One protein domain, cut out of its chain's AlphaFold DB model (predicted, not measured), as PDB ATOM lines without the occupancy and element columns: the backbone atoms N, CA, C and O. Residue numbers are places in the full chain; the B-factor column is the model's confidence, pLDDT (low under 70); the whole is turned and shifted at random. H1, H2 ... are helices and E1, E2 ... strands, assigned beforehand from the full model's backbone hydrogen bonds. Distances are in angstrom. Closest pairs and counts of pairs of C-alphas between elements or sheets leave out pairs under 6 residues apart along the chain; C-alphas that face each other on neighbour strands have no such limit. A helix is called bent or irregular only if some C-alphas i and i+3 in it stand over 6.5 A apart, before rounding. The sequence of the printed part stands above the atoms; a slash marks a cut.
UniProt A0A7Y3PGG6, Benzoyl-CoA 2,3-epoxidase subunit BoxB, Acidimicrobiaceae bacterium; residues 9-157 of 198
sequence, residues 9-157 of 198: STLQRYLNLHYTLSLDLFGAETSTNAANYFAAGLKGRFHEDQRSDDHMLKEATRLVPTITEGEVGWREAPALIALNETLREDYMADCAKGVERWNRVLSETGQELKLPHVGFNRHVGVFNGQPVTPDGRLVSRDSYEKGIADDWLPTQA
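Overview. This is residues 9 to 157 of the 198 residues of the protein "Benzoyl-CoA 2,3-epoxidase subunit BoxB" of Acidimicrobiaceae bacterium (UniProt A0A7Y3PGG6). Two helices, H1 and the longer H3, run side by side in opposite directions, with little contact between them, and the long unnamed stretch 110 to 140 folds back from the far end of H3 through the middle of the domain. Short H2 lies by the start of H3, H4 lies by the start of H1, and the strand hairpin E1 and E2 makes a two-stranded antiparallel sheet to one side. The printed part has 149 residues, with four named helices and two named strands in the order H1 H2 E1 E2 H3 H4, of mixed class. It is compact, with a radius of gyration of the C-alphas of 17.2 A and spans of 49 by 38 by 23 A.

Arrangement. H1, residues 9 to 24, and H3, residues 83 to 109, are close but not clearly touching, at a shallow tilt of 12 degrees, opposite ways; their closest C-alphas, Leu 23 and Arg 88, are 6.5 A apart. H2, residues 32 to 39, only just touches H3, with 3 pairs of C-alphas within 8 A, about perpendicular at 86 degrees; H3 does so with residues 83 to 84 alone, and the closest C-alphas, Ala 34 and Leu 83, are 6.1 A apart. E1, residues 61 to 68, and E2, residues 71 to 78, form an antiparallel hairpin at 150 degrees, with N 64 and O 75 within hydrogen-bond range at 2.9 A. H4, residues 141 to 152, only just touches H1, with 3 pairs within 8 A, closest at C-alphas Arg 13 and Trp 152, 5.5 A. In H2 every O i to N i+4 pair is within hydrogen-bond range; the counts are 11 of 12 in H1, 20 of 23 in H3 and 7 of 8 in H4.

Along the chain. H1 begins at C-alpha 9, (215.209, 198.322, 198.632), and is 23.4 A long; H2 is 10.5 A, E1 19.4 A and E2 22.1 A. H3 is 39.1 A long, with a kink of 39 degrees near residue 103, and H4 is 14.4 A, ending at C-alpha 152, (216.188, 190.069, 202.743). H3 and H4 are irregular: C-alphas 105 and 108 are 7.3 A apart, and C-alphas 149 and 152 are 7.4 A apart.

Size, cuts and confidence. The C-alphas farthest apart, Asp 54 and Ala 157, are 52.1 A apart. The printed part has no cut; the links H2 to E1 and H3 to H4 are long, and residues 48 to 54 stand free. The mean pLDDT of the printed part is 96.9, and no printed residue is under 70.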
ATOM      1  N   SER A   9     214.625 199.494 197.963       95.50
ATOM      2  CA  SER A   9     215.209 198.322 198.632       95.50
ATOM      3  C   SER A   9     214.642 198.090 200.037       95.50
ATOM      4  O   SER A   9     214.383 196.956 200.426       95.50
ATOM      5  N   THR A  10     214.405 199.161 200.803       96.94
ATOM      6  CA  THR A  10     213.756 199.064 202.114       96.94
ATOM      7  C   THR A  10     212.296 198.639 201.941       96.94
ATOM      8  O   THR A  10     211.846 197.750 202.659       96.94
ATOM      9  N   LEU A  11     211.575 199.186 200.953       97.69
ATOM     10  CA  LEU A  11     210.209 198.745 200.631       97.69
ATOM     11  C   LEU A  11     210.159 197.251 200.275       97.69
ATOM     12  O   LEU A  11     209.307 196.543 200.801       97.69
ATOM     13  N   GLN A  12     211.102 196.753 199.470       98.50
ATOM     14  CA  GLN A  12     211.218 195.331 199.131       98.50
ATOM     15  C   GLN A  12     211.408 194.451 200.374       98.50
ATOM     16  O   GLN A  12     210.772 193.407 200.496       98.50
ATOM     17  N   ARG A  13     212.246 194.869 201.330       98.62
ATOM     18  CA  ARG A  13     212.438 194.132 202.589       98.62
ATOM     19  C   ARG A  13     211.167 194.094 203.441       98.62
ATOM     20  O   ARG A  13     210.831 193.050 203.995       98.62
ATOM     21  N   TYR A  14     210.434 195.204 203.536       98.69
ATOM     22  CA  TYR A  14     209.146 195.224 204.240       98.69
ATOM     23  C   TYR A  14     208.080 194.394 203.513       98.69
ATOM     24  O   TYR A  14     207.324 193.684 204.176       98.69
ATOM     25  N   LEU A  15     208.057 194.423 202.176       98.75
ATOM     26  CA  LEU A  15     207.212 193.554 201.356       98.75
ATOM     27  C   LEU A  15     207.503 192.083 201.666       98.75
ATOM     28  O   LEU A  15     206.581 191.354 202.013       98.75
ATOM     29  N   ASN A  16     208.776 191.679 201.625       98.81
ATOM     30  CA  ASN A  16     209.214 190.327 201.964       98.81
ATOM     31  C   ASN A  16     208.717 189.896 203.350       98.81
ATOM     32  O   ASN A  16     208.128 188.824 203.488       98.81
ATOM     33  N   LEU A  17     208.926 190.741 204.366       98.75
ATOM     34  CA  LEU A  17     208.522 190.454 205.741       98.75
ATOM     35  C   LEU A  17     207.008 190.254 205.857       98.75
ATOM     36  O   LEU A  17     206.559 189.220 206.338       98.75
ATOM     37  N   HIS A  18     206.218 191.242 205.441       98.75
ATOM     38  CA  HIS A  18     204.775 191.205 205.672       98.75
ATOM     39  C   HIS A  18     204.079 190.148 204.820       98.75
ATOM     40  O   HIS A  18     203.209 189.451 205.333       98.75
ATOM     41  N   TYR A  19     204.497 189.981 203.565       98.81
ATOM     42  CA  TYR A  19     203.964 188.935 202.702       98.81
ATOM     43  C   TYR A  19     204.180 187.547 203.313       98.81
ATOM     44  O   TYR A  19     203.221 186.795 203.466       98.81
ATOM     45  N   THR A  20     205.404 187.225 203.739       98.44
ATOM     46  CA  THR A  20     205.718 185.889 204.276       98.44
ATOM     47  C   THR A  20     205.043 185.603 205.611       98.44
ATOM     48  O   THR A  20     204.493 184.517 205.782       98.44
ATOM     49  N   LEU A  21     204.963 186.591 206.509       98.31
ATOM     50  CA  LEU A  21     204.183 186.461 207.745       98.31
ATOM     51  C   LEU A  21     202.694 186.211 207.464       98.31
ATOM     52  O   LEU A  21     202.050 185.442 208.177       98.31
ATOM     53  N   SER A  22     202.131 186.823 206.417       98.56
ATOM     54  CA  SER A  22     200.748 186.559 206.010       98.56
ATOM     55  C   SER A  22     200.550 185.151 205.440       98.56
ATOM     56  O   SER A  22     199.493 184.564 205.668       98.56
ATOM     57  N   LEU A  23     201.545 184.565 204.763       98.50
ATOM     58  CA  LEU A  23     201.444 183.196 204.233       98.50
ATOM     59  C   LEU A  23     201.262 182.135 205.330       98.50
ATOM     60  O   LEU A  23     200.628 181.102 205.086       98.50
ATOM     61  N   ASP A  24     201.792 182.376 206.529       98.44
ATOM     62  CA  ASP A  24     201.655 181.460 207.665       98.44
ATOM     63  C   ASP A  24     200.227 181.426 208.236       98.44
ATOM     64  O   ASP A  24     199.808 180.402 208.781       98.44
ATOM     65  N   LEU A  25     199.432 182.487 208.039       98.38
ATOM     66  CA  LEU A  25     198.043 182.563 208.520       98.38
ATOM     67  C   LEU A  25     197.121 181.522 207.869       98.38
ATOM     68  O   LEU A  25     196.081 181.180 208.435       98.38
ATOM     69  N   PHE A  26     197.496 180.990 206.704       98.06
ATOM     70  CA  PHE A  26     196.728 179.949 206.018       98.06
ATOM     71  C   PHE A  26     196.947 178.546 206.608       98.06
ATOM     72  O   PHE A  26     196.226 177.623 206.242       98.06
ATOM     73  N   GLY A  27     197.885 178.359 207.546       97.56
ATOM     74  CA  GLY A  27     198.138 177.066 208.192       97.56
ATOM     75  C   GLY A  27     199.013 176.119 207.362       97.56
ATOM     76  O   GLY A  27     199.575 176.501 206.342       97.56
ATOM     77  N   ALA A  28     199.162 174.863 207.787       97.75
ATOM     78  CA  ALA A  28     199.933 173.878 207.020       97.75
ATOM     79  C   ALA A  28     199.293 173.604 205.647       97.75
ATOM     80  O   ALA A  28     198.066 173.647 205.515       97.75
ATOM     81  N   GLU A  29     200.122 173.295 204.647       97.81
ATOM     82  CA  GLU A  29     199.708 173.079 203.254       97.81
ATOM     83  C   GLU A  29     198.717 171.919 203.121       97.81
ATOM     84  O   GLU A  29     197.776 172.002 202.335       97.81
ATOM     85  N   THR A  30     198.871 170.883 203.953       97.69
ATOM     86  CA  THR A  30     197.885 169.806 204.109       97.69
ATOM     87  C   THR A  30     197.269 169.795 205.508       97.69
ATOM     88  O   THR A  30     197.998 169.769 206.501       97.69
ATOM     89  N   SER A  31     195.937 169.765 205.605       97.75
ATOM     90  CA  SER A  31     195.178 169.800 206.859       97.75
ATOM     91  C   SER A  31     193.867 169.012 206.774       97.75
ATOM     92  O   SER A  31     192.998 169.303 205.952       97.75
ATOM     93  N   THR A  32     193.673 168.062 207.691       97.31
ATOM     94  CA  THR A  32     192.400 167.339 207.845       97.31
ATOM     95  C   THR A  32     191.282 168.233 208.386       97.31
ATOM     96  O   THR A  32     190.125 168.053 208.018       97.31
ATOM     97  N   ASN A  33     191.603 169.247 209.198       97.44
ATOM     98  CA  ASN A  33     190.612 170.215 209.677       97.44
ATOM     99  C   ASN A  33     190.017 171.029 208.523       97.44
ATOM    100  O   ASN A  33     188.803 171.203 208.468       97.44
ATOM    101  N   ALA A  34     190.853 171.480 207.580       97.31
ATOM    102  CA  ALA A  34     190.381 172.197 206.397       97.31
ATOM    103  C   ALA A  34     189.441 171.323 205.549       97.31
ATOM    104  O   ALA A  34     188.368 171.786 205.162       97.31
ATOM    105  N   ALA A  35     189.797 170.047 205.351       97.56
ATOM    106  CA  ALA A  35     188.945 169.073 204.671       97.56
ATOM    107  C   ALA A  35     187.581 168.915 205.366       97.56
ATOM    108  O   ALA A  35     186.542 168.977 204.711       97.56
ATOM    109  N   ASN A  36     187.575 168.769 206.695       97.94
ATOM    110  CA  ASN A  36     186.348 168.616 207.478       97.94
ATOM    111  C   ASN A  36     185.442 169.851 207.387       97.94
ATOM    112  O   ASN A  36     184.231 169.706 207.242       97.94
ATOM    113  N   TYR A  37     186.004 171.064 207.444       98.19
ATOM    114  CA  TYR A  37     185.217 172.294 207.314       98.19
ATOM    115  C   TYR A  37     184.553 172.421 205.945       98.19
ATOM    116  O   TYR A  37     183.402 172.846 205.869       98.19
ATOM    117  N   PHE A  38     185.252 172.034 204.879       98.38
ATOM    118  CA  PHE A  38     184.696 172.057 203.531       98.38
ATOM    119  C   PHE A  38     183.604 171.000 203.353       98.38
ATOM    120  O   PHE A  38     182.492 171.331 202.956       98.38
ATOM    121  N   ALA A  39     183.876 169.750 203.739       96.25
ATOM    122  CA  ALA A  39     182.915 168.653 203.629       96.25
ATOM    123  C   ALA A  39     181.641 168.879 204.465       96.25
ATOM    124  O   ALA A  39     180.563 168.432 204.080       96.25
ATOM    125  N   ALA A  40     181.750 169.591 205.591       97.62
ATOM    126  CA  ALA A  40     180.613 169.985 206.422       97.62
ATOM    127  C   ALA A  40     179.873 171.242 205.914       97.62
ATOM    128  O   ALA A  40     178.903 171.663 206.541       97.62
ATOM    129  N   GLY A  41     180.331 171.871 204.825       97.56
ATOM    130  CA  GLY A  41     179.738 173.096 204.279       97.56
ATOM    131  C   GLY A  41     180.003 174.361 205.107       97.56
ATOM    132  O   GLY A  41     179.313 175.361 204.933       97.56
ATOM    133  N   LEU A  42     180.987 174.344 206.013       98.25
ATOM    134  CA  LEU A  42     181.304 175.469 206.904       98.25
ATOM    135  C   LEU A  42     182.222 176.509 206.251       98.25
ATOM    136  O   LEU A  42     182.147 177.692 206.578       98.25
ATOM    137  N   LYS A  43     183.120 176.076 205.358       98.25
ATOM    138  CA  LYS A  43     184.086 176.949 204.678       98.25
ATOM    139  C   LYS A  43     184.338 176.466 203.249       98.25
ATOM    140  O   LYS A  43     184.997 175.448 203.064       98.25
ATOM    141  N   GLY A  44     183.846 177.215 202.260       97.88
ATOM    142  CA  GLY A  44     184.148 177.005 200.837       97.88
ATOM    143  C   GLY A  44     185.517 177.561 200.424       97.88
ATOM    144  O   GLY A  44     186.200 178.214 201.223       97.88
ATOM    145  N   ARG A  45     185.924 177.322 199.171       98.31
ATOM    146  CA  ARG A  45     187.116 177.958 198.589       98.31
ATOM    147  C   ARG A  45     186.803 179.396 198.180       98.31
ATOM    148  O   ARG A  45     185.648 179.815 198.100       98.31
ATOM    149  N   PHE A  46     187.850 180.167 197.906       98.19
ATOM    150  CA  PHE A  46     187.692 181.486 197.304       98.19
ATOM    151  C   PHE A  46     187.018 181.357 195.930       98.19
ATOM    152  O   PHE A  46     187.412 180.492 195.140       98.19
ATOM    153  N   HIS A  47     185.992 182.187 195.696       97.44
ATOM    154  CA  HIS A  47     185.114 182.138 194.520       97.44
ATOM    155  C   HIS A  47     184.634 180.722 194.177       97.44
ATOM    156  O   HIS A  47     184.732 180.285 193.035       97.44
ATOM    157  N   GLU A  48     184.149 179.990 195.187       98.12
ATOM    158  CA  GLU A  48     183.657 178.615 195.040       98.12
ATOM    159  C   GLU A  48     182.694 178.456 193.856       98.12
ATOM    160  O   GLU A  48     182.858 177.530 193.079       98.12
ATOM    161  N   ASP A  49     181.765 179.394 193.667       97.50
ATOM    162  CA  ASP A  49     180.758 179.418 192.598       97.50
ATOM    163  C   ASP A  49     181.334 179.538 191.177       97.50
ATOM    164  O   ASP A  49     180.657 179.217 190.203       97.50
ATOM    165  N   GLN A  50     182.579 179.999 191.051       97.44
ATOM    166  CA  GLN A  50     183.269 180.175 189.770       97.44
ATOM    167  C   GLN A  50     184.192 179.001 189.432       97.44
ATOM    168  O   GLN A  50     184.795 178.979 188.357       97.44
ATOM    169  N   ARG A  51     184.351 178.036 190.346       96.25
ATOM    170  CA  ARG A  51     185.215 176.871 190.132       96.25
ATOM    171  C   ARG A  51     184.502 175.839 189.263       96.25
ATOM    172  O   ARG A  51     183.310 175.612 189.398       96.25
ATOM    173  N   SER A  52     185.249 175.220 188.352       95.06
ATOM    174  CA  SER A  52     184.726 174.284 187.353       95.06
ATOM    175  C   SER A  52     184.978 172.826 187.750       95.06
ATOM    176  O   SER A  52     185.627 172.082 187.013       95.06
ATOM    177  N   ASP A  53     184.527 172.432 188.937       96.56
ATOM    178  CA  ASP A  53     184.603 171.055 189.431       96.56
ATOM    179  C   ASP A  53     183.278 170.639 190.097       96.56
ATOM    180  O   ASP A  53     182.255 171.295 189.922       96.56
ATOM    181  N   ASP A  54     183.259 169.503 190.791       96.94
ATOM    182  CA  ASP A  54     182.053 168.970 191.432       96.94
ATOM    183  C   ASP A  54     181.700 169.661 192.763       96.94
ATOM    184  O   ASP A  54     180.703 169.297 193.387       96.94
ATOM    185  N   HIS A  55     182.518 170.620 193.220       97.69
ATOM    186  CA  HIS A  55     182.431 171.280 194.529       97.69
ATOM    187  C   HIS A  55     182.448 170.315 195.727       97.69
ATOM    188  O   HIS A  55     182.096 170.682 196.849       97.69
ATOM    189  N   MET A  56     182.874 169.070 195.512       96.94
ATOM    190  CA  MET A  56     182.940 168.017 196.524       96.94
ATOM    191  C   MET A  56     184.361 167.493 196.720       96.94
ATOM    192  O   MET A  56     184.706 167.089 197.831       96.94
ATOM    193  N   LEU A  57     185.187 167.522 195.671       97.25
ATOM    194  CA  LEU A  57     186.632 167.273 195.684       97.25
ATOM    195  C   LEU A  57     187.059 165.893 196.203       97.25
ATOM    196  O   LEU A  57     188.227 165.705 196.543       97.25
ATOM    197  N   LYS A  58     186.136 164.926 196.270       95.00
ATOM    198  CA  LYS A  58     186.386 163.607 196.878       95.00
ATOM    199  C   LYS A  58     187.497 162.836 196.173       95.00
ATOM    200  O   LYS A  58     188.356 162.272 196.839       95.00
ATOM    201  N   GLU A  59     187.496 162.887 194.845       95.81
ATOM    202  CA  GLU A  59     188.467 162.196 193.987       95.81
ATOM    203  C   GLU A  59     189.500 163.155 193.377       95.81
ATOM    204  O   GLU A  59     190.355 162.747 192.595       95.81
ATOM    205  N   ALA A  60     189.421 164.449 193.701       97.12
ATOM    206  CA  ALA A  60     190.325 165.446 193.147       97.12
ATOM    207  C   ALA A  60     191.687 165.383 193.848       97.12
ATOM    208  O   ALA A  60     191.773 165.313 195.078       97.12
ATOM    209  N   THR A  61     192.758 165.493 193.071       97.75
ATOM    210  CA  THR A  61     194.129 165.626 193.566       97.75
ATOM    211  C   THR A  61     194.748 166.932 193.090       97.75
ATOM    212  O   THR A  61     194.281 167.571 192.146       97.75
ATOM    213  N   ARG A  62     195.796 167.372 193.785       96.06
ATOM    214  CA  ARG A  62     196.630 168.496 193.366       96.06
ATOM    215  C   ARG A  62     198.059 168.326 193.846       96.06
ATOM    216  O   ARG A  62     198.336 167.570 194.778       96.06
ATOM    217  N   LEU A  63     198.952 169.094 193.238       97.31
ATOM    218  CA  LEU A  63     200.301 169.251 193.748       97.31
ATOM    219  C   LEU A  63     200.295 170.179 194.967       97.31
ATOM    220  O   LEU A  63     199.613 171.210 195.001       97.31
ATOM    221  N   VAL A  64     201.063 169.781 195.972       97.25
ATOM    222  CA  VAL A  64     201.410 170.586 197.142       97.25
ATOM    223  C   VAL A  64     202.928 170.615 197.277       97.25
ATOM    224  O   VAL A  64     203.592 169.639 196.900       97.25
ATOM    225  N   PRO A  65     203.497 171.711 197.798       96.06
ATOM    226  CA  PRO A  65     204.935 171.810 197.941       96.06
ATOM    227  C   PRO A  65     205.458 170.757 198.920       96.06
ATOM    228  O   PRO A  65     204.790 170.336 199.873       96.06
ATOM    229  N   THR A  66     206.688 170.328 198.682       95.56
ATOM    230  CA  THR A  66     207.427 169.442 199.570       95.56
ATOM    231  C   THR A  66     208.912 169.780 199.558       95.56
ATOM    232  O   THR A  66     209.377 170.572 198.741       95.56
ATOM    233  N   ILE A  67     209.655 169.189 200.485       91.88
ATOM    234  CA  ILE A  67     211.113 169.231 200.500       91.88
ATOM    235  C   ILE A  67     211.573 167.797 200.287       91.88
ATOM    236  O   ILE A  67     211.233 166.914 201.074       91.88
ATOM    237  N   THR A  68     212.295 167.546 199.204       86.06
ATOM    238  CA  THR A  68     212.813 166.216 198.863       86.06
ATOM    239  C   THR A  68     214.271 166.371 198.473       86.06
ATOM    240  O   THR A  68     214.600 167.260 197.704       86.06
ATOM    241  N   GLU A  69     215.148 165.566 199.074       81.19
ATOM    242  CA  GLU A  69     216.593 165.566 198.780       81.19
ATOM    243  C   GLU A  69     217.287 166.939 198.910       81.19
ATOM    244  O   GLU A  69     218.323 167.190 198.305       81.19
ATOM    245  N   GLY A  70     216.752 167.829 199.753       81.25
ATOM    246  CA  GLY A  70     217.315 169.169 199.938       81.25
ATOM    247  C   GLY A  70     216.940 170.159 198.835       81.25
ATOM    248  O   GLY A  70     217.559 171.217 198.750       81.25
ATOM    249  N   GLU A  71     215.910 169.854 198.043       86.00
ATOM    250  CA  GLU A  71     215.325 170.738 197.038       86.00
ATOM    251  C   GLU A  71     213.839 171.001 197.314       86.00
ATOM    252  O   GLU A  71     213.135 170.204 197.947       86.00
ATOM    253  N   VAL A  72     213.357 172.153 196.842       90.00
ATOM    254  CA  VAL A  72     211.926 172.464 196.828       90.00
ATOM    255  C   VAL A  72     211.285 171.657 195.707       90.00
ATOM    256  O   VAL A  72     211.554 171.890 194.531       90.00
ATOM    257  N   GLY A  73     210.429 170.714 196.082       91.88
ATOM    258  CA  GLY A  73     209.723 169.837 195.161       91.88
ATOM    259  C   GLY A  73     208.210 169.966 195.278       91.88
ATOM    260  O   GLY A  73     207.672 170.780 196.032       91.88
ATOM    261  N   TRP A  74     207.522 169.091 194.556       95.25
ATOM    262  CA  TRP A  74     206.072 168.968 194.585       95.25
ATOM    263  C   TRP A  74     205.689 167.506 194.751       95.25
ATOM    264  O   TRP A  74     206.329 166.619 194.190       95.25
ATOM    265  N   ARG A  75     204.628 167.254 195.512       95.94
ATOM    266  CA  ARG A  75     204.025 165.926 195.638       95.94
ATOM    267  C   ARG A  75     202.526 166.015 195.442       95.94
ATOM    268  O   ARG A  75     201.920 167.044 195.736       95.94
ATOM    269  N   GLU A  76     201.927 164.925 195.001       97.69
ATOM    270  CA  GLU A  76     200.478 164.827 194.905       97.69
ATOM    271  C   GLU A  76     199.838 164.675 196.299       97.69
ATOM    272  O   GLU A  76     200.401 164.067 197.219       97.69
ATOM    273  N   ALA A  77     198.661 165.271 196.470       97.62
ATOM    274  CA  ALA A  77     197.813 165.134 197.645       97.62
ATOM    275  C   ALA A  77     196.331 165.256 197.245       97.62
ATOM    276  O   ALA A  77     196.020 165.972 196.289       97.62
ATOM    277  N   PRO A  78     195.398 164.637 197.992       98.19
ATOM    278  CA  PRO A  78     193.973 164.903 197.823       98.19
ATOM    279  C   PRO A  78     193.661 166.396 197.979       98.19
ATOM    280  O   PRO A  78     194.125 167.048 198.921       98.19
ATOM    281  N   ALA A  79     192.840 166.940 197.085       97.81
ATOM    282  CA  ALA A  79     192.512 168.361 197.057       97.81
ATOM    283  C   ALA A  79     191.834 168.828 198.352       97.81
ATOM    284  O   ALA A  79     192.135 169.919 198.835       97.81
ATOM    285  N   LEU A  80     191.006 167.974 198.968       97.62
ATOM    286  CA  LEU A  80     190.338 168.260 200.242       97.62
ATOM    287  C   LEU A  80     191.311 168.600 201.371       97.62
ATOM    288  O   LEU A  80     191.075 169.537 202.130       97.62
ATOM    289  N   ILE A  81     192.420 167.866 201.494       97.88
ATOM    290  CA  ILE A  81     193.395 168.169 202.548       97.88
ATOM    291  C   ILE A  81     194.274 169.363 202.173       97.88
ATOM    292  O   ILE A  81     194.855 169.974 203.058       97.88
ATOM    293  N   ALA A  82     194.347 169.731 200.895       98.31
ATOM    294  CA  ALA A  82     195.178 170.812 200.366       98.31
ATOM    295  C   ALA A  82     194.437 172.163 200.227       98.31
ATOM    296  O   ALA A  82     194.878 173.069 199.514       98.31
ATOM    297  N   LEU A  83     193.296 172.334 200.899       98.44
ATOM    298  CA  LEU A  83     192.484 173.555 200.805       98.44
ATOM    299  C   LEU A  83     193.178 174.802 201.365       98.44
ATOM    300  O   LEU A  83     192.991 175.898 200.839       98.44
ATOM    301  N   ASN A  84     194.005 174.644 202.399       98.50
ATOM    302  CA  ASN A  84     194.816 175.739 202.929       98.50
ATOM    303  C   ASN A  84     195.822 176.249 201.893       98.50
ATOM    304  O   ASN A  84     195.963 177.457 201.725       98.50
ATOM    305  N   GLU A  85     196.485 175.334 201.178       98.31
ATOM    306  CA  GLU A  85     197.400 175.696 200.094       98.31
ATOM    307  C   GLU A  85     196.664 176.352 198.927       98.31
ATOM    308  O   GLU A  85     197.119 177.361 198.403       98.31
ATOM    309  N   THR A  86     195.474 175.852 198.591       98.12
ATOM    310  CA  THR A  86     194.629 176.460 197.554       98.12
ATOM    311  C   THR A  86     194.316 177.921 197.871       98.12
ATOM    312  O   THR A  86     194.520 178.798 197.039       98.12
ATOM    313  N   LEU A  87     193.880 178.200 199.101       98.50
ATOM    314  CA  LEU A  87     193.566 179.563 199.516       98.50
ATOM    315  C   LEU A  87     194.819 180.452 199.605       98.50
ATOM    316  O   LEU A  87     194.743 181.651 199.337       98.50
ATOM    317  N   ARG A  88     195.974 179.876 199.963       98.50
ATOM    318  CA  ARG A  88     197.259 180.581 199.934       98.50
ATOM    319  C   ARG A  88     197.612 181.011 198.512       98.50
ATOM    320  O   ARG A  88     197.969 182.168 198.321       98.50
ATOM    321  N   GLU A  89     197.483 180.133 197.521       98.00
ATOM    322  CA  GLU A  89     197.739 180.467 196.113       98.00
ATOM    323  C   GLU A  89     196.811 181.573 195.601       98.00
ATOM    324  O   GLU A  89     197.282 182.506 194.948       98.00
ATOM    325  N   ASP A  90     195.521 181.523 195.953       98.38
ATOM    326  CA  ASP A  90     194.561 182.579 195.611       98.38
ATOM    327  C   ASP A  90     195.016 183.942 196.180       98.38
ATOM    328  O   ASP A  90     195.032 184.955 195.473       98.38
ATOM    329  N   TYR A  91     195.469 183.964 197.440       98.62
ATOM    330  CA  TYR A  91     196.035 185.156 198.080       98.62
ATOM    331  C   TYR A  91     197.323 185.640 197.400       98.62
ATOM    332  O   TYR A  91     197.503 186.843 197.184       98.62
ATOM    333  N   MET A  92     198.221 184.722 197.036       98.44
ATOM    334  CA  MET A  92     199.464 185.048 196.336       98.44
ATOM    335  C   MET A  92     199.186 185.684 194.971       98.44
ATOM    336  O   MET A  92     199.813 186.687 194.624       98.44
ATOM    337  N   ALA A  93     198.232 185.132 194.219       98.31
ATOM    338  CA  ALA A  93     197.827 185.651 192.920       98.31
ATOM    339  C   ALA A  93     197.228 187.061 193.026       98.31
ATOM    340  O   ALA A  93     197.500 187.912 192.177       98.31
ATOM    341  N   ASP A  94     196.444 187.345 194.070       98.44
ATOM    342  CA  ASP A  94     195.911 188.690 194.300       98.44
ATOM    343  C   ASP A  94     197.009 189.691 194.697       98.44
ATOM    344  O   ASP A  94     197.113 190.778 194.118       98.44
ATOM    345  N   CYS A  95     197.916 189.291 195.595       98.56
ATOM    346  CA  CYS A  95     199.080 190.097 195.969       98.56
ATOM    347  C   CYS A  95     199.953 190.446 194.754       98.56
ATOM    348  O   CYS A  95     200.397 191.591 194.622       98.56
ATOM    349  N   ALA A  96     200.160 189.497 193.833       98.50
ATOM    350  CA  ALA A  96     200.940 189.715 192.617       98.50
ATOM    351  C   ALA A  96     200.342 190.829 191.740       98.50
ATOM    352  O   ALA A  96     201.080 191.687 191.254       98.50
ATOM    353  N   LYS A  97     199.008 190.900 191.614       98.50
ATOM    354  CA  LYS A  97     198.315 191.993 190.898       98.50
ATOM    355  C   LYS A  97     198.507 193.353 191.576       98.50
ATOM    356  O   LYS A  97     198.459 194.392 190.915       98.50
ATOM    357  N   GLY A  98     198.645 193.379 192.902       98.06
ATOM    358  CA  GLY A  98     198.978 194.592 193.655       98.06
ATOM    359  C   GLY A  98     200.400 195.068 193.357       98.06
ATOM    360  O   GLY A  98     200.602 196.230 193.003       98.06
ATOM    361  N   VAL A  99     201.366 194.149 193.409       98.50
ATOM    362  CA  VAL A  99     202.774 194.429 193.089       98.50
ATOM    363  C   VAL A  99     202.948 194.867 191.635       98.50
ATOM    364  O   VAL A  99     203.664 195.830 191.379       98.50
ATOM    365  N   GLU A 100     202.239 194.251 190.685       98.31
ATOM    366  CA  GLU A 100     202.250 194.680 189.282       98.31
ATOM    367  C   GLU A 100     201.814 196.148 189.140       98.31
ATOM    368  O   GLU A 100     202.457 196.936 188.445       98.31
ATOM    369  N   ARG A 101     200.751 196.552 189.849       97.81
ATOM    370  CA  ARG A 101     200.282 197.944 189.868       97.81
ATOM    371  C   ARG A 101     201.318 198.894 190.467       97.81
ATOM    372  O   ARG A 101     201.508 199.977 189.920       97.81
ATOM    373  N   TRP A 102     202.007 198.500 191.539       97.56
ATOM    374  CA  TRP A 102     203.109 199.292 192.094       97.56
ATOM    375  C   TRP A 102     204.280 199.409 191.114       97.56
ATOM    376  O   TRP A 102     204.791 200.506 190.913       97.56
ATOM    377  N   ASN A 103     204.650 198.328 190.428       98.25
ATOM    378  CA  ASN A 103     205.744 198.341 189.455       98.25
ATOM    379  C   ASN A 103     205.462 199.232 188.240       98.25
ATOM    380  O   ASN A 103     206.397 199.800 187.683       98.25
ATOM    381  N   ARG A 104     204.195 199.452 187.864       96.75
ATOM    382  CA  ARG A 104     203.847 200.464 186.846       96.75
ATOM    383  C   ARG A 104     204.270 201.872 187.276       96.75
ATOM    384  O   ARG A 104     204.810 202.609 186.457       96.75
ATOM    385  N   VAL A 105     204.096 202.216 188.554       94.19
ATOM    386  CA  VAL A 105     204.554 203.497 189.127       94.19
ATOM    387  C   VAL A 105     206.083 203.554 189.206       94.19
ATOM    388  O   VAL A 105     206.670 204.608 188.995       94.19
ATOM    389  N   LEU A 106     206.740 202.423 189.477       95.81
ATOM    390  CA  LEU A 106     208.202 202.345 189.580       95.81
ATOM    391  C   LEU A 106     208.923 202.232 188.229       95.81
ATOM    392  O   LEU A 106     210.149 202.317 188.206       95.81
ATOM    393  N   SER A 107     208.199 202.069 187.119       94.88
ATOM    394  CA  SER A 107     208.774 201.795 185.793       94.88
ATOM    395  C   SER A 107     209.844 202.808 185.362       94.88
ATOM    396  O   SER A 107     210.877 202.419 184.821       94.88
ATOM    397  N   GLU A 108     209.660 204.089 185.688       92.44
ATOM    398  CA  GLU A 108     210.609 205.167 185.372       92.44
ATOM    399  C   GLU A 108     211.911 205.102 186.191       92.44
ATOM    400  O   GLU A 108     212.917 205.702 185.817       92.44
ATOM    401  N   THR A 109     211.919 204.368 187.307       92.94
ATOM    402  CA  THR A 109     213.082 204.249 188.203       92.94
ATOM    403  C   THR A 109     214.064 203.154 187.779       92.94
ATOM    404  O   THR A 109     215.180 203.105 188.292       92.94
ATOM    405  N   GLY A 110     213.652 202.248 186.884       92.81
ATOM    406  CA  GLY A 110     214.415 201.044 186.535       92.81
ATOM    407  C   GLY A 110     214.498 199.996 187.655       92.81
ATOM    408  O   GLY A 110     215.260 199.039 187.535       92.81
ATOM    409  N   GLN A 111     213.745 200.167 188.746       94.88
ATOM    410  CA  GLN A 111     213.660 199.225 189.863       94.88
ATOM    411  C   GLN A 111     212.270 198.581 189.917       94.88
ATOM    412  O   GLN A 111     211.276 199.185 189.521       94.88
ATOM    413  N   GLU A 112     212.192 197.367 190.458       96.81
ATOM    414  CA  GLU A 112     210.940 196.625 190.606       96.81
ATOM    415  C   GLU A 112     210.852 195.949 191.975       96.81
ATOM    416  O   GLU A 112     211.862 195.560 192.567       96.81
ATOM    417  N   LEU A 113     209.624 195.804 192.462       98.38
ATOM    418  CA  LEU A 113     209.285 194.986 193.614       98.38
ATOM    419  C   LEU A 113     208.910 193.575 193.157       98.38
ATOM    420  O   LEU A 113     208.244 193.396 192.135       98.38
ATOM    421  N   LYS A 114     209.294 192.568 193.940       98.31
ATOM    422  CA  LYS A 114     208.979 191.155 193.702       98.31
ATOM    423  C   LYS A 114     208.410 190.515 194.954       98.31
ATOM    424  O   LYS A 114     208.864 190.795 196.058       98.31
ATOM    425  N   LEU A 115     207.440 189.625 194.788       98.75
ATOM    426  CA  LEU A 115     207.078 188.722 195.875       98.75
ATOM    427  C   LEU A 115     208.185 187.667 196.023       98.75
ATOM    428  O   LEU A 115     208.638 187.143 195.002       98.75
ATOM    429  N   PRO A 116     208.645 187.368 197.248       98.50
ATOM    430  CA  PRO A 116     209.587 186.281 197.459       98.50
ATOM    431  C   PRO A 116     208.900 184.927 197.230       98.50
ATOM    432  O   PRO A 116     207.675 184.813 197.257       98.50
ATOM    433  N   HIS A 117     209.703 183.885 197.047       98.06
ATOM    434  CA  HIS A 117     209.244 182.508 196.953       98.06
ATOM    435  C   HIS A 117     208.377 182.120 198.167       98.06
ATOM    436  O   HIS A 117     208.686 182.482 199.301       98.06
ATOM    437  N   VAL A 118     207.324 181.324 197.948       97.19
ATOM    438  CA  VAL A 118     206.326 180.926 198.970       97.19
ATOM    439  C   VAL A 118     206.926 180.214 200.195       97.19
ATOM    440  O   VAL A 118     206.338 180.206 201.277       97.19
ATOM    441  N   GLY A 119     208.103 179.611 200.024       97.44
ATOM    442  CA  GLY A 119     208.864 178.945 201.083       97.44
ATOM    443  C   GLY A 119     209.813 179.848 201.881       97.44
ATOM    444  O   GLY A 119     210.337 179.398 202.896       97.44
ATOM    445  N   PHE A 120     210.052 181.093 201.456       98.50
ATOM    446  CA  PHE A 120     210.936 182.027 202.162       98.50
ATOM    447  C   PHE A 120     210.301 182.495 203.482       98.50
ATOM    448  O   PHE A 120     209.118 182.826 203.514       98.50
ATOM    449  N   ASN A 121     211.098 182.559 204.557       98.19
ATOM    450  CA  ASN A 121     210.703 183.097 205.867       98.19
ATOM    451  C   ASN A 121     209.375 182.531 206.419       98.19
ATOM    452  O   ASN A 121     208.491 183.274 206.839       98.19
ATOM    453  N   ARG A 122     209.237 181.200 206.396       98.06
ATOM    454  CA  ARG A 122     208.042 180.480 206.863       98.06
ATOM    455  C   ARG A 122     208.230 179.904 208.264       98.06
ATOM    456  O   ARG A 122     209.299 179.382 208.596       98.06
ATOM    457  N   HIS A 123     207.181 179.962 209.077       97.94
ATOM    458  CA  HIS A 123     207.131 179.391 210.432       97.94
ATOM    459  C   HIS A 123     206.025 178.341 210.591       97.94
ATOM    460  O   HIS A 123     205.873 177.732 211.650       97.94
ATOM    461  N   VAL A 124     205.263 178.092 209.524       97.94
ATOM    462  CA  VAL A 124     204.207 177.082 209.466       97.94
ATOM    463  C   VAL A 124     204.372 176.231 208.209       97.94
ATOM    464  O   VAL A 124     204.751 176.734 207.153       97.94
ATOM    465  N   GLY A 125     204.028 174.946 208.313       97.00
ATOM    466  CA  GLY A 125     203.962 174.047 207.164       97.00
ATOM    467  C   GLY A 125     205.305 173.427 206.782       97.00
ATOM    468  O   GLY A 125     206.238 173.384 207.583       97.00
ATOM    469  N   VAL A 126     205.390 172.920 205.555       96.62
ATOM    470  CA  VAL A 126     206.527 172.124 205.059       96.62
ATOM    471  C   VAL A 126     207.837 172.912 204.975       96.62
ATOM    472  O   VAL A 126     208.919 172.342 205.095       96.62
ATOM    473  N   PHE A 127     207.739 174.233 204.824       97.31
ATOM    474  CA  PHE A 127     208.882 175.142 204.781       97.31
ATOM    475  C   PHE A 127     209.285 175.682 206.157       97.31
ATOM    476  O   PHE A 127     210.236 176.458 206.239       97.31
ATOM    477  N   ASN A 128     208.589 175.302 207.237       97.25
ATOM    478  CA  ASN A 128     208.914 175.785 208.576       97.25
ATOM    479  C   ASN A 128     210.373 175.475 208.922       97.25
ATOM    480  O   ASN A 128     210.801 174.319 208.945       97.25
ATOM    481  N   GLY A 129     211.132 176.537 209.185       93.81
ATOM    482  CA  GLY A 129     212.536 176.429 209.529       93.81
ATOM    483  C   GLY A 129     213.407 175.920 208.383       93.81
ATOM    484  O   GLY A 129     214.515 175.484 208.666       93.81
ATOM    485  N   GLN A 130     212.976 175.969 207.121       96.88
ATOM    486  CA  GLN A 130     213.826 175.644 205.974       96.88
ATOM    487  C   GLN A 130     214.570 176.897 205.474       96.88
ATOM    488  O   GLN A 130     213.968 177.968 205.396       96.88
ATOM    489  N   PRO A 131     215.871 176.805 205.135       96.94
ATOM    490  CA  PRO A 131     216.679 177.934 204.667       96.94
ATOM    491  C   PRO A 131     216.435 178.235 203.176       96.94
ATOM    492  O   PRO A 131     217.350 178.167 202.356       96.94
ATOM    493  N   VAL A 132     215.184 178.518 202.809       97.62
ATOM    494  CA  VAL A 132     214.784 178.857 201.435       97.62
ATOM    495  C   VAL A 132     214.990 180.349 201.219       97.62
ATOM    496  O   VAL A 132     214.430 181.130 201.970       97.62
ATOM    497  N   THR A 133     215.749 180.765 200.213       97.56
ATOM    498  CA  THR A 133     215.990 182.175 199.865       97.56
ATOM    499  C   THR A 133     214.770 182.835 199.197       97.56
ATOM    500  O   THR A 133     213.869 182.132 198.732       97.56
ATOM    501  N   PRO A 134     214.720 184.179 199.068       98.31
ATOM    502  CA  PRO A 134     213.632 184.862 198.360       98.31
ATOM    503  C   PRO A 134     213.434 184.420 196.905       98.31
ATOM    504  O   PRO A 134     212.328 184.521 196.390       98.31
ATOM    505  N   ASP A 135     214.477 183.927 196.240       96.75
ATOM    506  CA  ASP A 135     214.435 183.371 194.883       96.75
ATOM    507  C   ASP A 135     214.198 181.847 194.845       96.75
ATOM    508  O   ASP A 135     214.221 181.254 193.773       96.75
ATOM    509  N   GLY A 136     213.935 181.209 195.992       95.38
ATOM    510  CA  GLY A 136     213.476 179.818 196.071       95.38
ATOM    511  C   GLY A 136     214.573 178.757 196.173       95.38
ATOM    512  O   GLY A 136     214.274 177.569 196.072       95.38
ATOM    513  N   ARG A 137     215.832 179.143 196.400       94.81
ATOM    514  CA  ARG A 137     216.943 178.195 196.568       94.81
ATOM    515  C   ARG A 137     217.077 177.777 198.025       94.81
ATOM    516  O   ARG A 137     217.007 178.613 198.919       94.81
ATOM    517  N   LEU A 138     217.337 176.498 198.273       95.75
ATOM    518  CA  LEU A 138     217.786 176.046 199.586       95.75
ATOM    519  C   LEU A 138     219.282 176.329 199.732       95.75
ATOM    520  O   LEU A 138     220.077 176.014 198.848       95.75
ATOM    521  N   VAL A 139     219.658 176.967 200.836       95.81
ATOM    522  CA  VAL A 139     221.050 177.325 201.141       95.81
ATOM    523  C   VAL A 139     221.462 176.796 202.513       95.81
ATOM    524  O   VAL A 139     220.647 176.279 203.272       95.81
ATOM    525  N   SER A 140     222.745 176.915 202.856       96.75
ATOM    526  CA  SER A 140     223.196 176.606 204.216       96.75
ATOM    527  C   SER A 140     222.532 177.526 205.247       96.75
ATOM    528  O   SER A 140     222.152 178.659 204.934       96.75
ATOM    529  N   ARG A 141     222.436 177.053 206.495       96.94
ATOM    530  CA  ARG A 141     221.940 177.851 207.626       96.94
ATOM    531  C   ARG A 141     222.676 179.180 207.755       96.94
ATOM    532  O   ARG A 141     222.027 180.217 207.730       96.94
ATOM    533  N   ASP A 142     224.001 179.146 207.762       98.06
ATOM    534  CA  ASP A 142     224.838 180.339 207.902       98.06
ATOM    535  C   ASP A 142     224.589 181.354 206.775       98.06
ATOM    536  O   ASP A 142     224.489 182.558 207.012       98.06
ATOM    537  N   SER A 143     224.443 180.876 205.531       97.62
ATOM    538  CA  SER A 143     224.123 181.749 204.392       97.62
ATOM    539  C   SER A 143     222.727 182.353 204.510       97.62
ATOM    540  O   SER A 143     222.532 183.519 204.166       97.62
ATOM    541  N   TYR A 144     221.761 181.574 205.001       98.06
ATOM    542  CA  TYR A 144     220.401 182.045 205.220       98.06
ATOM    543  C   TYR A 144     220.342 183.108 206.320       98.06
ATOM    544  O   TYR A 144     219.781 184.178 206.107       98.06
ATOM    545  N   GLU A 145     220.963 182.850 207.469       98.00
ATOM    546  CA  GLU A 145     221.003 183.775 208.607       98.00
ATOM    547  C   GLU A 145     221.682 185.094 208.242       98.00
ATOM    548  O   GLU A 145     221.164 186.162 208.569       98.00
ATOM    549  N   LYS A 146     222.778 185.034 207.478       97.88
ATOM    550  CA  LYS A 146     223.424 186.231 206.933       97.88
ATOM    551  C   LYS A 146     222.492 187.014 206.005       97.88
ATOM    552  O   LYS A 146     222.340 188.222 206.164       97.88
ATOM    553  N   GLY A 147     221.823 186.338 205.070       97.69
ATOM    554  CA  GLY A 147     220.875 186.990 204.163       97.69
ATOM    555  C   GLY A 147     219.684 187.624 204.892       97.69
ATOM    556  O   GLY A 147     219.244 188.712 204.527       97.69
ATOM    557  N   ILE A 148     219.192 186.989 205.960       97.81
ATOM    558  CA  ILE A 148     218.150 187.545 206.834       97.81
ATOM    559  C   ILE A 148     218.636 188.802 207.564       97.81
ATOM    560  O   ILE A 148     217.881 189.771 207.652       97.81
ATOM    561  N   ALA A 149     219.866 188.784 208.083       95.88
ATOM    562  CA  ALA A 149     220.433 189.892 208.846       95.88
ATOM    563  C   ALA A 149     220.710 191.134 207.984       95.88
ATOM    564  O   ALA A 149     220.510 192.252 208.463       95.88
ATOM    565  N   ASP A 150     221.129 190.932 206.733       94.31
ATOM    566  CA  ASP A 150     221.704 192.002 205.915       94.31
ATOM    567  C   ASP A 150     220.780 192.462 204.770       94.31
ATOM    568  O   ASP A 150     220.639 193.665 204.523       94.31
ATOM    569  N   ASP A 151     220.110 191.528 204.082       94.75
ATOM    570  CA  ASP A 151     219.615 191.782 202.722       94.75
ATOM    571  C   ASP A 151     218.109 191.575 202.533       94.75
ATOM    572  O   ASP A 151     217.469 192.347 201.812       94.75
ATOM    573  N   TRP A 152     217.519 190.545 203.142       98.38
ATOM    574  CA  TRP A 152     216.188 190.069 202.743       98.38
ATOM    575  C   TRP A 152     215.038 190.596 203.596       98.38
ATOM    576  O   TRP A 152     213.933 190.756 203.070       98.38
ATOM    577  N   LEU A 153     215.277 190.886 204.878       98.44
ATOM    578  CA  LEU A 153     214.277 191.400 205.820       98.44
ATOM    579  C   LEU A 153     214.710 192.750 206.409       98.44
ATOM    580  O   LEU A 153     215.898 193.063 206.398       98.44
ATOM    581  N   PRO A 154     213.777 193.578 206.927       98.38
ATOM    582  CA  PRO A 154     214.114 194.901 207.435       98.38
ATOM    583  C   PRO A 154     215.106 194.821 208.593       98.38
ATOM    584  O   PRO A 154     214.784 194.302 209.671       98.38
ATOM    585  N   THR A 155     216.283 195.399 208.365       97.19
ATOM    586  CA  THR A 155     217.361 195.497 209.349       97.19
ATOM    587  C   THR A 155     216.991 196.470 210.469       97.19
ATOM    588  O   THR A 155     216.057 197.273 210.350       97.19
ATOM    589  N   GLN A 156     217.757 196.473 211.563       96.19
ATOM    590  CA  GLN A 156     217.576 197.490 212.602       96.19
ATOM    591  C   GLN A 156     217.787 198.911 212.050       96.19
ATOM    592  O   GLN A 156     217.074 199.837 212.435       96.19
ATOM    593  N   ALA A 157     218.724 199.085 211.114       94.94
ATOM    594  CA  ALA A 157     218.967 200.366 210.458       94.94
ATOM    595  C   ALA A 157     217.770 200.810 209.600       94.94
ATOM    596  O   ALA A 157     217.374 201.974 209.674       94.94
TER     597      ALA A 157